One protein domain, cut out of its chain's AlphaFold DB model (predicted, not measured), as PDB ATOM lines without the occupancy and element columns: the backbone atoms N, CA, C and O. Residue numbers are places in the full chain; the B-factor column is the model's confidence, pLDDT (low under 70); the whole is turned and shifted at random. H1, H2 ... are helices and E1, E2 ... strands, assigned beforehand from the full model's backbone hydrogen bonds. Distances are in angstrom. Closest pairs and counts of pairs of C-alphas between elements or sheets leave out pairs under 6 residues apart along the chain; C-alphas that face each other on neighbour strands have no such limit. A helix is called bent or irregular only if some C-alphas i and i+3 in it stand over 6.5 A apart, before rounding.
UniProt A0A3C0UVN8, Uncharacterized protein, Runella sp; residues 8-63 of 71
ATOM      1  N   SER A   8      42.710  54.431  -2.927       80.69
ATOM      2  CA  SER A   8      41.991  53.302  -2.353       80.69
ATOM      3  C   SER A   8      40.922  52.852  -3.331       80.69
ATOM      4  O   SER A   8      39.882  53.499  -3.450       80.69
ATOM      5  N   VAL A   9      41.168  51.742  -4.014       79.25
ATOM      6  CA  VAL A   9      40.187  51.126  -4.902       79.25
ATOM      7  C   VAL A   9      39.565  49.950  -4.162       79.25
ATOM      8  O   VAL A   9      40.264  49.130  -3.569       79.25
ATOM      9  N   SER A  10      38.241  49.864  -4.157       81.06
ATOM     10  CA  SER A  10      37.520  48.757  -3.527       81.06
ATOM     11  C   SER A  10      36.683  48.070  -4.586       81.06
ATOM     12  O   SER A  10      36.008  48.745  -5.359       81.06
ATOM     13  N   LEU A  11      36.741  46.745  -4.626       77.88
ATOM     14  CA  LEU A  11      35.844  45.965  -5.454       77.88
ATOM     15  C   LEU A  11      34.451  45.942  -4.802       77.88
ATOM     16  O   LEU A  11      34.345  45.899  -3.567       77.88
ATOM     17  N   PRO A  12      33.390  45.965  -5.619       71.06
ATOM     18  CA  PRO A  12      32.023  45.747  -5.164       71.06
ATOM     19  C   PRO A  12      31.857  44.341  -4.575       71.06
ATOM     20  O   PRO A  12      32.775  43.520  -4.592       71.06
ATOM     21  N   GLU A  13      30.720  44.118  -3.914       70.69
ATOM     22  CA  GLU A  13      30.434  42.896  -3.144       70.69
ATOM     23  C   GLU A  13      31.456  42.563  -2.035       70.69
ATOM     24  O   GLU A  13      31.468  41.465  -1.482       70.69
ATOM     25  N   GLY A  14      32.344  43.503  -1.689       71.75
ATOM     26  CA  GLY A  14      33.442  43.238  -0.762       71.75
ATOM     27  C   GLY A  14      34.484  42.265  -1.321       71.75
ATOM     28  O   GLY A  14      35.229  41.674  -0.537       71.75
ATOM     29  N   GLY A  15      34.559  42.116  -2.652       74.12
ATOM     30  CA  GLY A  15      35.446  41.180  -3.347       74.12
ATOM     31  C   GLY A  15      36.928  41.353  -3.002       74.12
ATOM     32  O   GLY A  15      37.695  40.398  -2.853       74.12
ATOM     33  N   GLY A  16      37.321  42.597  -2.763       79.94
ATOM     34  CA  GLY A  16      38.659  42.963  -2.349       79.94
ATOM     35  C   GLY A  16      38.817  44.470  -2.222       79.94
ATOM     36  O   GLY A  16      37.950  45.248  -2.607       79.94
ATOM     37  N   LYS A  17      39.930  44.899  -1.647       84.38
ATOM     38  CA  LYS A  17      40.300  46.293  -1.476       84.38
ATOM     39  C   LYS A  17      41.788  46.437  -1.715       84.38
ATOM     40  O   LYS A  17      42.592  45.774  -1.067       84.38
ATOM     41  N   PHE A  18      42.145  47.331  -2.615       84.00
ATOM     42  CA  PHE A  18      43.506  47.770  -2.819       84.00
ATOM     43  C   PHE A  18      43.669  49.163  -2.231       84.00
ATOM     44  O   PHE A  18      42.939  50.089  -2.572       84.00
ATOM     45  N   VAL A  19      44.621  49.310  -1.320       84.81
ATOM     46  CA  VAL A  19      44.997  50.601  -0.758       84.81
ATOM     47  C   VAL A  19      46.463  50.815  -1.045       84.81
ATOM     48  O   VAL A  19      47.315  50.091  -0.538       84.81
ATOM     49  N   PHE A  20      46.741  51.822  -1.849       82.69
ATOM     50  CA  PHE A  20      48.068  52.339  -2.069       82.69
ATOM     51  C   PHE A  20      48.149  53.696  -1.388       82.69
ATOM     52  O   PHE A  20      47.305  54.563  -1.599       82.69
ATOM     53  N   SER A  21      49.129  53.874  -0.520       81.81
ATOM     54  CA  SER A  21      49.321  55.117   0.212       81.81
ATOM     55  C   SER A  21      50.769  55.533   0.113       81.81
ATOM     56  O   SER A  21      51.670  54.745   0.392       81.81
ATOM     57  N   SER A  22      50.984  56.777  -0.270       76.06
ATOM     58  CA  SER A  22      52.304  57.355  -0.476       76.06
ATOM     59  C   SER A  22      52.359  58.667   0.275       76.06
ATOM     60  O   SER A  22      51.601  59.595   0.001       76.06
ATOM     61  N   ALA A  23      53.245  58.711   1.258       79.44
ATOM     62  CA  ALA A  23      53.473  59.867   2.101       79.44
ATOM     63  C   ALA A  23      54.953  60.236   2.020       79.44
ATOM     64  O   ALA A  23      55.815  59.377   2.193       79.44
ATOM     65  N   GLN A  24      55.251  61.505   1.762       74.06
ATOM     66  CA  GLN A  24      56.602  62.040   1.893       74.06
ATOM     67  C   GLN A  24      56.677  62.875   3.161       74.06
ATOM     68  O   GLN A  24      55.888  63.796   3.353       74.06
ATOM     69  N   THR A  25      57.653  62.566   4.002       77.88
ATOM     70  CA  THR A  25      57.987  63.333   5.198       77.88
ATOM     71  C   THR A  25      59.445  63.730   5.090       77.88
ATOM     72  O   THR A  25      60.308  62.861   5.182       77.88
ATOM     73  N   GLU A  26      59.691  65.026   4.873       70.50
ATOM     74  CA  GLU A  26      61.002  65.687   4.747       70.50
ATOM     75  C   GLU A  26      62.002  64.959   3.835       70.50
ATOM     76  O   GLU A  26      62.155  65.326   2.673       70.50
ATOM     77  N   ASN A  27      62.645  63.904   4.339       79.31
ATOM     78  CA  ASN A  27      63.697  63.144   3.668       79.31
ATOM     79  C   ASN A  27      63.380  61.641   3.505       79.31
ATOM     80  O   ASN A  27      64.264  60.844   3.175       79.31
ATOM     81  N   ARG A  28      62.138  61.223   3.773       78.56
ATOM     82  CA  ARG A  28      61.659  59.844   3.621       78.56
ATOM     83  C   ARG A  28      60.369  59.801   2.822       78.56
ATOM     84  O   ARG A  28      59.454  60.589   3.042       78.56
ATOM     85  N   ILE A  29      60.294  58.828   1.925       80.00
ATOM     86  CA  ILE A  29      59.082  58.487   1.190       80.00
ATOM     87  C   ILE A  29      58.613  57.139   1.729       80.00
ATOM     88  O   ILE A  29      59.326  56.143   1.632       80.00
ATOM     89  N   THR A  30      57.422  57.118   2.314       79.44
ATOM     90  CA  THR A  30      56.760  55.906   2.793       79.44
ATOM     91  C   THR A  30      55.718  55.503   1.768       79.44
ATOM     92  O   THR A  30      54.756  56.235   1.536       79.44
ATOM     93  N   ILE A  31      55.900  54.328   1.173       80.38
ATOM     94  CA  ILE A  31      54.942  53.728   0.250       80.38
ATOM     95  C   ILE A  31      54.374  52.478   0.913       80.38
ATOM     96  O   ILE A  31      55.110  51.562   1.269       80.38
ATOM     97  N   SER A  32      53.059  52.449   1.093       83.31
ATOM     98  CA  SER A  32      52.313  51.317   1.632       83.31
ATOM     99  C   SER A  32      51.365  50.793   0.565       83.31
ATOM    100  O   SER A  32      50.399  51.464   0.216       83.31
ATOM    101  N   SER A  33      51.631  49.591   0.060       80.31
ATOM    102  CA  SER A  33      50.733  48.879  -0.852       80.31
ATOM    103  C   SER A  33      50.075  47.732  -0.096       80.31
ATOM    104  O   SER A  33      50.748  46.808   0.359       80.31
ATOM    105  N   ARG A  34      48.760  47.814   0.095       85.25
ATOM    106  CA  ARG A  34      47.965  46.816   0.809       85.25
ATOM    107  C   ARG A  34      46.851  46.318  -0.098       85.25
ATOM    108  O   ARG A  34      45.823  46.970  -0.256       85.25
ATOM    109  N   LEU A  35      47.048  45.126  -0.651       82.25
ATOM    110  CA  LEU A  35      46.026  44.387  -1.380       82.25
ATOM    111  C   LEU A  35      45.332  43.411  -0.426       82.25
ATOM    112  O   LEU A  35      45.971  42.551   0.172       82.25
ATOM    113  N   THR A  36      44.022  43.556  -0.272       82.75
ATOM    114  CA  THR A  36      43.175  42.669   0.527       82.75
ATOM    115  C   THR A  36      42.171  42.012  -0.402       82.75
ATOM    116  O   THR A  36      41.217  42.656  -0.811       82.75
ATOM    117  N   LEU A  37      42.353  40.741  -0.737       79.19
ATOM    118  CA  LEU A  37      41.346  39.961  -1.456       79.19
ATOM    119  C   LEU A  37      40.570  39.152  -0.422       79.19
ATOM    120  O   LEU A  37      41.158  38.351   0.301       79.19
ATOM    121  N   ARG A  38      39.268  39.417  -0.292       77.50
ATOM    122  CA  ARG A  38      38.389  38.649   0.608       77.50
ATOM    123  C   ARG A  38      37.634  37.559  -0.137       77.50
ATOM    124  O   ARG A  38      37.267  36.560   0.468       77.50
ATOM    125  N   LYS A  39      37.423  37.749  -1.437       70.88
ATOM    126  CA  LYS A  39      36.712  36.822  -2.307       70.88
ATOM    127  C   LYS A  39      37.734  36.122  -3.197       70.88
ATOM    128  O   LYS A  39      38.510  36.766  -3.897       70.88
ATOM    129  N   SER A  40      37.765  34.797  -3.112       68.00
ATOM    130  CA  SER A  40      38.637  33.929  -3.915       68.00
ATOM    131  C   SER A  40      38.013  33.566  -5.266       68.00
ATOM    132  O   SER A  40      38.733  33.153  -6.170       68.00
ATOM    133  N   SER A  41      36.695  33.745  -5.408       66.12
ATOM    134  CA  SER A  41      35.928  33.394  -6.606       66.12
ATOM    135  C   SER A  41      35.135  34.598  -7.104       66.12
ATOM    136  O   SER A  41      34.201  35.045  -6.441       66.12
ATOM    137  N   PHE A  42      35.497  35.100  -8.281       74.19
ATOM    138  CA  PHE A  42      34.760  36.150  -8.981       74.19
ATOM    139  C   PHE A  42      33.844  35.512 -10.022       74.19
ATOM    140  O   PHE A  42      34.258  34.602 -10.745       74.19
ATOM    141  N   LEU A  43      32.598  35.972 -10.079       78.38
ATOM    142  CA  LEU A  43      31.643  35.545 -11.099       78.38
ATOM    143  C   LEU A  43      31.970  36.222 -12.442       78.38
ATOM    144  O   LEU A  43      32.570  37.298 -12.456       78.38
ATOM    145  N   PRO A  44      31.558  35.638 -13.582       76.69
ATOM    146  CA  PRO A  44      31.750  36.258 -14.896       76.69
ATOM    147  C   PRO A  44      31.108  37.652 -14.999       76.69
ATOM    148  O   PRO A  44      31.631  38.515 -15.697       76.69
ATOM    149  N   GLU A  45      30.031  37.902 -14.253       77.50
ATOM    150  CA  GLU A  45      29.369  39.211 -14.154       77.50
ATOM    151  C   GLU A  45      30.260  40.271 -13.481       77.50
ATOM    152  O   GLU A  45      30.247  41.438 -13.867       77.50
ATOM    153  N   GLU A  46      31.107  39.865 -12.532       74.81
ATOM    154  CA  GLU A  46      32.071  40.750 -11.869       74.81
ATOM    155  C   GLU A  46      33.374  40.907 -12.655       74.81
ATOM    156  O   GLU A  46      34.183  41.781 -12.346       74.81
ATOM    157  N   TYR A  47      33.595  40.088 -13.686       80.62
ATOM    158  CA  TYR A  47      34.821  40.121 -14.480       80.62
ATOM    159  C   TYR A  47      35.010  41.471 -15.179       80.62
ATOM    160  O   TYR A  47      36.139  41.939 -15.309       80.62
ATOM    161  N   GLY A  48      33.911  42.126 -15.575       81.81
ATOM    162  CA  GLY A  48      33.945  43.485 -16.121       81.81
ATOM    163  C   GLY A  48      34.513  44.488 -15.115       81.81
ATOM    164  O   GLY A  48      35.483  45.185 -15.410       81.81
ATOM    165  N   GLN A  49      33.989  44.476 -13.888       79.12
ATOM    166  CA  GLN A  49      34.445  45.371 -12.823       79.12
ATOM    167  C   GLN A  49      35.856  45.034 -12.343       79.12
ATOM    168  O   GLN A  49      36.641  45.936 -12.069       79.12
ATOM    169  N   LEU A  50      36.202  43.746 -12.273       79.19
ATOM    170  CA  LEU A  50      37.552  43.296 -11.955       79.19
ATOM    171  C   LEU A  50      38.540  43.782 -13.016       79.19
ATOM    172  O   LEU A  50      39.603  44.294 -12.672       79.19
ATOM    173  N   LYS A  51      38.178  43.666 -14.297       82.69
ATOM    174  CA  LYS A  51      39.002  44.158 -15.394       82.69
ATOM    175  C   LYS A  51      39.190  45.665 -15.287       82.69
ATOM    176  O   LYS A  51      40.333  46.085 -15.304       82.69
ATOM    177  N   GLU A  52      38.127  46.457 -15.138       83.50
ATOM    178  CA  GLU A  52      38.231  47.920 -14.987       83.50
ATOM    179  C   GLU A  52      39.046  48.327 -13.756       83.50
ATOM    180  O   GLU A  52      39.873  49.233 -13.829       83.50
ATOM    181  N   PHE A  53      38.866  47.626 -12.637       81.25
ATOM    182  CA  PHE A  53      39.655  47.822 -11.427       81.25
ATOM    183  C   PHE A  53      41.144  47.590 -11.685       81.25
ATOM    184  O   PHE A  53      41.972  48.415 -11.303       81.25
ATOM    185  N   PHE A  54      41.490  46.474 -12.335       78.69
ATOM    186  CA  PHE A  54      42.869  46.162 -12.691       78.69
ATOM    187  C   PHE A  54      43.413  47.120 -13.749       78.69
ATOM    188  O   PHE A  54      44.569  47.505 -13.644       78.69
ATOM    189  N   ASP A  55      42.601  47.548 -14.715       83.69
ATOM    190  CA  ASP A  55      42.957  48.554 -15.720       83.69
ATOM    191  C   ASP A  55      43.323  49.876 -15.032       83.69
ATOM    192  O   ASP A  55      44.393  50.417 -15.277       83.69
ATOM    193  N   GLN A  56      42.503  50.347 -14.083       75.56
ATOM    194  CA  GLN A  56      42.786  51.552 -13.295       75.56
ATOM    195  C   GLN A  56      43.996  51.381 -12.374       75.56
ATOM    196  O   GLN A  56      44.790  52.307 -12.226       75.56
ATOM    197  N   LEU A  57      44.155  50.208 -11.757       77.12
ATOM    198  CA  LEU A  57      45.293  49.892 -10.897       77.12
ATOM    199  C   LEU A  57      46.597  49.867 -11.692       77.12
ATOM    200  O   LEU A  57      47.572  50.492 -11.281       77.12
ATOM    201  N   ILE A  58      46.607  49.177 -12.832       75.25
ATOM    202  CA  ILE A  58      47.741  49.125 -13.749       75.25
ATOM    203  C   ILE A  58      47.987  50.521 -14.291       75.25
ATOM    204  O   ILE A  58      49.113  50.968 -14.193       75.25
ATOM    205  N   ALA A  59      46.978  51.253 -14.761       76.25
ATOM    206  CA  ALA A  59      47.139  52.624 -15.236       76.25
ATOM    207  C   ALA A  59      47.735  53.537 -14.161       76.25
ATOM    208  O   ALA A  59      48.630  54.307 -14.469       76.25
ATOM    209  N   LYS A  60      47.330  53.405 -12.892       70.31
ATOM    210  CA  LYS A  60      47.894  54.176 -11.772       70.31
ATOM    211  C   LYS A  60      49.288  53.731 -11.348       70.31
ATOM    212  O   LYS A  60      50.052  54.544 -10.843       70.31
ATOM    213  N   HIS A  61      49.618  52.457 -11.529       65.75
ATOM    214  CA  HIS A  61      50.954  51.920 -11.270       65.75
ATOM    215  C   HIS A  61      51.925  52.186 -12.435       65.75
ATOM    216  O   HIS A  61      53.133  52.277 -12.234       65.75
ATOM    217  N   ASN A  62      51.384  52.282 -13.650       64.06
ATOM    218  CA  ASN A  62      52.071  52.529 -14.914       64.06
ATOM    219  C   ASN A  62      52.152  54.025 -15.236       64.06
ATOM    220  O   ASN A  62      53.046  54.419 -15.979       64.06
ATOM    221  N   GLU A  63      51.297  54.862 -14.623       58.53
ATOM    222  CA  GLU A  63      51.604  56.255 -14.284       58.53
ATOM    223  C   GLU A  63      52.917  56.173 -13.511       58.53
ATOM    224  O   GLU A  63      52.948  55.928 -12.304       58.53
TER     225      GLU A  63
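This is residues 8 to 63 of the 71 residues of an uncharacterized protein of Runella sp (UniProt A0A3C0UVN8). Picture a long, narrow hairpin of two strands, E2 and E3, with the short strand E1 beside E2 near the hairpin's open end and one helix, H1, lying lengthwise over one face of that end. The other face is bare, and the turn of the hairpin, residues 24 to 29, sticks out free of the rest. The printed part has 56 residues with three named strands and then one named helix, in the order E1, E2, E3, H1; the sheet's order is E1 - E2 - E3, all antiparallel, and the class is mixed, helices and strands. The whole is loose, with a radius of gyration of the C-alphas of 13.5 A, and its outline is a rod spanning 46 by 22 by 13 A.

Start at Ser 8: E1, residues 8 to 10, is an edge strand and forms a hairpin with E2, residues 16 to 25, the inner strand. They are antiparallel at 177 degrees, and N 9 and O 18 are 2.8 A apart, within hydrogen-bond range. Go on through the turn to E3, residues 28 to 37, the other edge strand, which forms a hairpin with E2, antiparallel at 175 degrees. Look there for N 17 and O 36, 2.7 A apart, and N 25 and O 28, 2.8 A apart, both within hydrogen-bond range. The three strands are a meander, each the antiparallel neighbour of the one before. Last comes H1, residues 44 to 62, on one face of the sheet, which gives two layers, a helix over a sheet. Its height over the sheet is 10.4 A on a local plane fitted to just 6 C-alphas of the sheet. H1 lies over E1 and E2 and runs along the strands, at 7 degrees to E1 on the local plane. The closest C-alphas of E1 and H1 are those of Val 9 and Phe 53, 7.3 A apart. E2 and H1 are near each other, with 6 pairs of C-alphas within 10 A. In H1, 13 of 15 O i to N i+4 pairs are within hydrogen-bond range.

Find C-alpha 8 at (41.991, 53.302, -2.353), where E1 begins. E2 runs 29.1 A from C-alpha 16 at (38.659, 42.963, -2.349) to C-alpha 25, and E3 runs 28.9 A from C-alpha 28 to C-alpha 37. H1 is 26.0 A long and ends at C-alpha 62, (52.071, 52.529, -14.914); it is irregular, but only just: C-alphas 45 and 48 are 6.6 A apart.

The two C-alphas farthest apart are those of Glu 26 and Pro 44, at 45.9 A. The printed part has no cut. The links E1 to E2 and E2 to E3 are tight, and the link E3 to H1 is short, with 6 residues. The mean pLDDT of the printed part is 77.3; look for values under 70 at residues 40 to 41 and 61 to 63.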